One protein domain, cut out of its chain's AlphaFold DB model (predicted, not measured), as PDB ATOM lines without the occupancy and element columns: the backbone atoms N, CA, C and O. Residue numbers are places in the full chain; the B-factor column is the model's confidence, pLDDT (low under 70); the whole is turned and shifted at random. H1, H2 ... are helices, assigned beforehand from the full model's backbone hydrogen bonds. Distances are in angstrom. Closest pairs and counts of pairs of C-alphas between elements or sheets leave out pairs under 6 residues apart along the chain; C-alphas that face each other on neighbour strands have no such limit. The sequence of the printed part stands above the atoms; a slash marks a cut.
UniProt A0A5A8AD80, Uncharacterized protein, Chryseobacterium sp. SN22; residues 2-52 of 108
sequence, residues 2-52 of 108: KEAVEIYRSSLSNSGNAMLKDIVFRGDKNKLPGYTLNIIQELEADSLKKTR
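This is residues 2 to 52 of the 108 residues of an uncharacterized protein of Chryseobacterium sp. SN22 (UniProt A0A5A8AD80). A short helix, H2, packs crosswise on the long helix H3, and another short helix, H1, stands off to one side, joined to H2 through a tight turn and running much the same way as H3. A long link of residues 23 to 33 arcs from the end of H2 to the start of H3. The printed part has 51 residues with three named helices, in the order H1, H2, H3, and no named strand; the class is all helix. It is compact, with a radius of gyration of the C-alphas of 10.9 A, and spans 27 by 27 by 17 A.

H1, residues 2 to 11, and H2, residues 16 to 22, are close but not clearly touching: their closest C-alphas, those of Arg 9 and Met 19, are 7.9 A apart. Their lines are about perpendicular, at 81 degrees. H2 touches H3, residues 34 to 51, and the closest C-alphas, those of Gly 16 and Leu 43, are 4.2 A apart. These two run opposite ways at a steep tilt of 69 degrees, only just short of about perpendicular. H1 and H3 are apart. In H1, H2 and H3 every O i to N i+4 pair is within hydrogen-bond range.

H1 begins at C-alpha 2, (167.011, 169.353, 152.461), and measures 14.5 A from first to last C-alpha. H2 begins at C-alpha 16, (166.890, 153.126, 151.717), and measures 10.2 A. H3, the longest helix with 18 residues, measures 25.4 A and ends at C-alpha 51, (166.346, 143.744, 152.842).

The two C-alphas farthest apart, those of Glu 3 and Arg 52, are 28.5 A apart. The printed part has no cut. The link from H1 to H2 is tight, with 4 residues, and that from H2 to H3 is long, with 11. The mean pLDDT of the printed part is 85.5, and one residue, Arg 26, is under 70.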
ATOM      1  N   LYS A   2     168.066 170.178 151.831       85.06
ATOM      2  CA  LYS A   2     167.011 169.353 152.461       85.06
ATOM      3  C   LYS A   2     165.830 169.038 151.528       85.06
ATOM      4  O   LYS A   2     165.484 167.880 151.373       85.06
ATOM      5  N   GLU A   3     165.307 170.047 150.837       87.88
ATOM      6  CA  GLU A   3     164.207 169.896 149.870       87.88
ATOM      7  C   GLU A   3     164.557 168.944 148.713       87.88
ATOM      8  O   GLU A   3     163.798 168.042 148.387       87.88
ATOM      9  N   ALA A   4     165.764 169.063 148.149       84.81
ATOM     10  CA  ALA A   4     166.233 168.150 147.106       84.81
ATOM     11  C   ALA A   4     166.346 166.698 147.606       84.81
ATOM     12  O   ALA A   4     166.041 165.766 146.867       84.81
ATOM     13  N   VAL A   5     166.756 166.500 148.866       85.00
ATOM     14  CA  VAL A   5     166.783 165.172 149.501       85.00
ATOM     15  C   VAL A   5     165.368 164.617 149.649       85.00
ATOM     16  O   VAL A   5     165.161 163.433 149.415       85.00
ATOM     17  N   GLU A   6     164.392 165.448 149.999       88.69
ATOM     18  CA  GLU A   6     162.995 165.037 150.167       88.69
ATOM     19  C   GLU A   6     162.319 164.675 148.835       88.69
ATOM     20  O   GLU A   6     161.684 163.625 148.728       88.69
ATOM     21  N   ILE A   7     162.542 165.475 147.789       89.38
ATOM     22  CA  ILE A   7     162.086 165.175 146.422       89.38
ATOM     23  C   ILE A   7     162.711 163.867 145.916       89.38
ATOM     24  O   ILE A   7     162.030 163.029 145.330       89.38
ATOM     25  N   TYR A   8     164.003 163.652 146.167       88.19
ATOM     26  CA  TYR A   8     164.670 162.405 145.791       88.19
ATOM     27  C   TYR A   8     164.176 161.205 146.614       88.19
ATOM     28  O   TYR A   8     164.050 160.092 146.106       88.19
ATOM     29  N   ARG A   9     163.852 161.417 147.894       88.12
ATOM     30  CA  ARG A   9     163.295 160.366 148.751       88.12
ATOM     31  C   ARG A   9     161.942 159.877 148.243       88.12
ATOM     32  O   ARG A   9     161.721 158.665 148.155       88.12
ATOM     33  N   SER A  10     161.068 160.811 147.874       88.25
ATOM     34  CA  SER A  10     159.734 160.494 147.365       88.25
ATOM     35  C   SER A  10     159.774 159.810 145.995       88.25
ATOM     36  O   SER A  10     159.014 158.865 145.777       88.25
ATOM     37  N   SER A  11     160.705 160.188 145.111       88.00
ATOM     38  CA  SER A  11     160.840 159.572 143.781       88.00
ATOM     39  C   SER A  11     161.263 158.098 143.824       88.00
ATOM     40  O   SER A  11     160.887 157.324 142.947       88.00
ATOM     41  N   LEU A  12     161.985 157.683 144.870       84.88
ATOM     42  CA  LEU A  12     162.437 156.301 145.082       84.88
ATOM     43  C   LEU A  12     161.603 155.548 146.131       84.88
ATOM     44  O   LEU A  12     162.090 154.609 146.769       84.88
ATOM     45  N   SER A  13     160.349 155.968 146.332       85.06
ATOM     46  CA  SER A  13     159.392 155.331 147.252       85.06
ATOM     47  C   SER A  13     159.936 155.148 148.677       85.06
ATOM     48  O   SER A  13     159.607 154.174 149.355       85.06
ATOM     49  N   ASN A  14     160.800 156.059 149.133       83.75
ATOM     50  CA  ASN A  14     161.452 155.989 150.443       83.75
ATOM     51  C   ASN A  14     162.207 154.663 150.692       83.75
ATOM     52  O   ASN A  14     162.242 154.154 151.814       83.75
ATOM     53  N   SER A  15     162.784 154.064 149.646       85.06
ATOM     54  CA  SER A  15     163.603 152.853 149.758       85.06
ATOM     55  C   SER A  15     165.060 153.193 150.074       85.06
ATOM     56  O   SER A  15     165.801 153.638 149.194       85.06
ATOM     57  N   GLY A  16     165.499 152.920 151.308       85.44
ATOM     58  CA  GLY A  16     166.890 153.126 151.717       85.44
ATOM     59  C   GLY A  16     167.880 152.339 150.861       85.44
ATOM     60  O   GLY A  16     168.864 152.888 150.375       85.44
ATOM     61  N   ASN A  17     167.566 151.074 150.572       86.94
ATOM     62  CA  ASN A  17     168.396 150.198 149.742       86.94
ATOM     63  C   ASN A  17     168.599 150.741 148.314       86.94
ATOM     64  O   ASN A  17     169.699 150.660 147.771       86.94
ATOM     65  N   ALA A  18     167.548 151.292 147.693       86.12
ATOM     66  CA  ALA A  18     167.646 151.847 146.342       86.12
ATOM     67  C   ALA A  18     168.540 153.095 146.318       86.12
ATOM     68  O   ALA A  18     169.436 153.192 145.484       86.12
ATOM     69  N   MET A  19     168.354 153.995 147.288       89.12
ATOM     70  CA  MET A  19     169.152 155.219 147.406       89.12
ATOM     71  C   MET A  19     170.626 154.915 147.686       89.12
ATOM     72  O   MET A  19     171.504 155.497 147.059       89.12
ATOM     73  N   LEU A  20     170.921 153.971 148.588       87.75
ATOM     74  CA  LEU A  20     172.301 153.593 148.918       87.75
ATOM     75  C   LEU A  20     173.062 153.023 147.713       87.75
ATOM     76  O   LEU A  20     174.262 153.249 147.596       87.75
ATOM     77  N   LYS A  21     172.379 152.318 146.801       85.19
ATOM     78  CA  LYS A  21     172.992 151.790 145.569       85.19
ATOM     79  C   LYS A  21     173.310 152.871 144.537       85.19
ATOM     80  O   LYS A  21     174.255 152.703 143.769       85.19
ATOM     81  N   ASP A  22     172.517 153.935 144.504       84.44
ATOM     82  CA  ASP A  22     172.670 155.035 143.548       84.44
ATOM     83  C   ASP A  22     173.710 156.069 144.024       84.44
ATOM     84  O   ASP A  22     174.422 156.689 143.230       84.44
ATOM     85  N   ILE A  23     173.876 156.214 145.344       83.31
ATOM     86  CA  ILE A  23     174.884 157.098 145.933       83.31
ATOM     87  C   ILE A  23     176.296 156.564 145.648       83.31
ATOM     88  O   ILE A  23     176.773 155.595 146.236       83.31
ATOM     89  N   VAL A  24     177.031 157.274 144.789       74.00
ATOM     90  CA  VAL A  24     178.450 157.001 144.532       74.00
ATOM     91  C   VAL A  24     179.321 157.792 145.502       74.00
ATOM     92  O   VAL A  24     179.519 158.999 145.349       74.00
ATOM     93  N   PHE A  25     179.921 157.099 146.467       72.38
ATOM     94  CA  PHE A  25     180.811 157.729 147.433       72.38
ATOM     95  C   PHE A  25     182.262 157.826 146.925       72.38
ATOM     96  O   PHE A  25     182.887 156.823 146.570       72.38
ATOM     97  N   ARG A  26     182.820 159.047 146.874       67.75
ATOM     98  CA  ARG A  26     184.182 159.324 146.355       67.75
ATOM     99  C   ARG A  26     185.181 159.831 147.410       67.75
ATOM    100  O   ARG A  26     186.266 160.272 147.036       67.75
ATOM    101  N   GLY A  27     184.857 159.749 148.704       70.81
ATOM    102  CA  GLY A  27     185.652 160.327 149.800       70.81
ATOM    103  C   GLY A  27     185.742 159.441 151.048       70.81
ATOM    104  O   GLY A  27     185.817 158.222 150.921       70.81
ATOM    105  N   ASP A  28     185.728 160.060 152.236       75.94
ATOM    106  CA  ASP A  28     185.628 159.406 153.556       75.94
ATOM    107  C   ASP A  28     184.289 159.772 154.224       75.94
ATOM    108  O   ASP A  28     183.994 160.958 154.402       75.94
ATOM    109  N   LYS A  29     183.458 158.764 154.538       77.19
ATOM    110  CA  LYS A  29     182.074 158.934 155.023       77.19
ATOM    111  C   LYS A  29     182.055 159.699 156.341       77.19
ATOM    112  O   LYS A  29     181.144 160.487 156.579       77.19
ATOM    113  N   ASN A  30     183.100 159.531 157.148       81.56
ATOM    114  CA  ASN A  30     183.226 160.154 158.461       81.56
ATOM    115  C   ASN A  30     183.513 161.660 158.383       81.56
ATOM    116  O   ASN A  30     183.455 162.347 159.396       81.56
ATOM    117  N   LYS A  31     183.806 162.188 157.187       83.69
ATOM    118  CA  LYS A  31     184.017 163.623 156.946       83.69
ATOM    119  C   LYS A  31     182.772 164.337 156.417       83.69
ATOM    120  O   LYS A  31     182.853 165.505 156.041       83.69
ATOM    121  N   LEU A  32     181.633 163.646 156.336       83.19
ATOM    122  CA  LEU A  32     180.375 164.254 155.915       83.19
ATOM    123  C   LEU A  32     179.818 165.195 157.000       83.19
ATOM    124  O   LEU A  32     179.989 164.926 158.189       83.19
ATOM    125  N   PRO A  33     179.098 166.268 156.616       87.06
ATOM    126  CA  PRO A  33     178.361 167.092 157.570       87.06
ATOM    127  C   PRO A  33     177.361 166.252 158.375       87.06
ATOM    128  O   PRO A  33     176.737 165.342 157.825       87.06
ATOM    129  N   GLY A  34     177.142 166.596 159.649       88.69
ATOM    130  CA  GLY A  34     176.315 165.793 160.566       88.69
ATOM    131  C   GLY A  34     174.903 165.493 160.048       88.69
ATOM    132  O   GLY A  34     174.430 164.369 160.170       88.69
ATOM    133  N   TYR A  35     174.258 166.452 159.373       88.75
ATOM    134  CA  TYR A  35     172.959 166.220 158.729       88.75
ATOM    135  C   TYR A  35     173.014 165.079 157.702       88.75
ATOM    136  O   TYR A  35     172.178 164.182 157.727       88.75
ATOM    137  N   THR A  36     174.011 165.081 156.816       86.19
ATOM    138  CA  THR A  36     174.174 164.041 155.793       86.19
ATOM    139  C   THR A  36     174.504 162.693 156.424       86.19
ATOM    140  O   THR A  36     173.989 161.672 155.978       86.19
ATOM    141  N   LEU A  37     175.324 162.688 157.477       88.94
ATOM    142  CA  LEU A  37     175.694 161.471 158.193       88.94
ATOM    143  C   LEU A  37     174.466 160.807 158.841       88.94
ATOM    144  O   LEU A  37     174.279 159.603 158.674       88.94
ATOM    145  N   ASN A  38     173.578 161.600 159.451       90.69
ATOM    146  CA  ASN A  38     172.304 161.120 160.002       90.69
ATOM    147  C   ASN A  38     171.386 160.543 158.914       90.69
ATOM    148  O   ASN A  38     170.806 159.475 159.092       90.69
ATOM    149  N   ILE A  39     171.283 161.219 157.764       89.00
ATOM    150  CA  ILE A  39     170.485 160.745 156.623       89.00
ATOM    151  C   ILE A  39     171.012 159.400 156.110       89.00
ATOM    152  O   ILE A  39     170.215 158.506 155.843       89.00
ATOM    153  N   ILE A  40     172.333 159.223 155.991       88.88
ATOM    154  CA  ILE A  40     172.912 157.943 155.552       88.88
ATOM    155  C   ILE A  40     172.610 156.834 156.567       88.88
ATOM    156  O   ILE A  40     172.206 155.749 156.162       88.88
ATOM    157  N   GLN A  41     172.750 157.107 157.866       89.94
ATOM    158  CA  GLN A  41     172.433 156.132 158.916       89.94
ATOM    159  C   GLN A  41     170.960 155.698 158.885       89.94
ATOM    160  O   GLN A  41     170.664 154.514 159.037       89.94
ATOM    161  N   GLU A  42     170.036 156.630 158.637       90.88
ATOM    162  CA  GLU A  42     168.608 156.329 158.482       90.88
ATOM    163  C   GLU A  42     168.356 155.389 157.291       90.88
ATOM    164  O   GLU A  42     167.624 154.405 157.410       90.88
ATOM    165  N   LEU A  43     169.008 155.648 156.152       89.12
ATOM    166  CA  LEU A  43     168.888 154.811 154.955       89.12
ATOM    167  C   LEU A  43     169.487 153.412 155.168       89.12
ATOM    168  O   LEU A  43     168.919 152.424 154.702       89.12
ATOM    169  N   GLU A  44     170.611 153.315 155.882       88.81
ATOM    170  CA  GLU A  44     171.246 152.041 156.247       88.81
ATOM    171  C   GLU A  44     170.349 151.215 157.173       88.81
ATOM    172  O   GLU A  44     170.172 150.016 156.945       88.81
ATOM    173  N   ALA A  45     169.717 151.858 158.160       90.19
ATOM    174  CA  ALA A  45     168.754 151.214 159.049       90.19
ATOM    175  C   ALA A  45     167.508 150.717 158.293       90.19
ATOM    176  O   ALA A  45     167.071 149.582 158.511       90.19
ATOM    177  N   ASP A  46     166.960 151.516 157.370       89.94
ATOM    178  CA  ASP A  46     165.824 151.111 156.529       89.94
ATOM    179  C   ASP A  46     166.181 149.927 155.618       89.94
ATOM    180  O   ASP A  46     165.438 148.944 155.540       89.94
ATOM    181  N   SER A  47     167.355 149.975 154.981       87.06
ATOM    182  CA  SER A  47     167.865 148.891 154.136       87.06
ATOM    183  C   SER A  47     168.057 147.601 154.933       87.06
ATOM    184  O   SER A  47     167.624 146.527 154.512       87.06
ATOM    185  N   LEU A  48     168.643 147.688 156.128       89.50
ATOM    186  CA  LEU A  48     168.809 146.529 156.998       89.50
ATOM    187  C   LEU A  48     167.452 145.942 157.410       89.50
ATOM    188  O   LEU A  48     167.269 144.726 157.364       89.50
ATOM    189  N   LYS A  49     166.474 146.787 157.749       89.44
ATOM    190  CA  LYS A  49     165.134 146.347 158.155       89.44
ATOM    191  C   LYS A  49     164.368 145.668 157.017       89.44
ATOM    192  O   LYS A  49     163.744 144.633 157.244       89.44
ATOM    193  N   LYS A  50     164.398 146.235 155.806       85.69
ATOM    194  CA  LYS A  50     163.618 145.745 154.656       85.69
ATOM    195  C   LYS A  50     164.297 144.602 153.912       85.69
ATOM    196  O   LYS A  50     163.628 143.650 153.522       85.69
ATOM    197  N   THR A  51     165.610 144.688 153.699       85.12
ATOM    198  CA  THR A  51     166.346 143.744 152.842       85.12
ATOM    199  C   THR A  51     167.374 142.899 153.583       85.12
ATOM    200  O   THR A  51     168.025 142.075 152.949       85.12
ATOM    201  N   ARG A  52     167.538 143.075 154.907       87.75
ATOM    202  CA  ARG A  52     168.550 142.382 155.740       87.75
ATOM    203  C   ARG A  52     169.979 142.515 155.207       87.75
ATOM    204  O   ARG A  52     170.844 141.693 155.490       87.75
TER     205      ARG A  52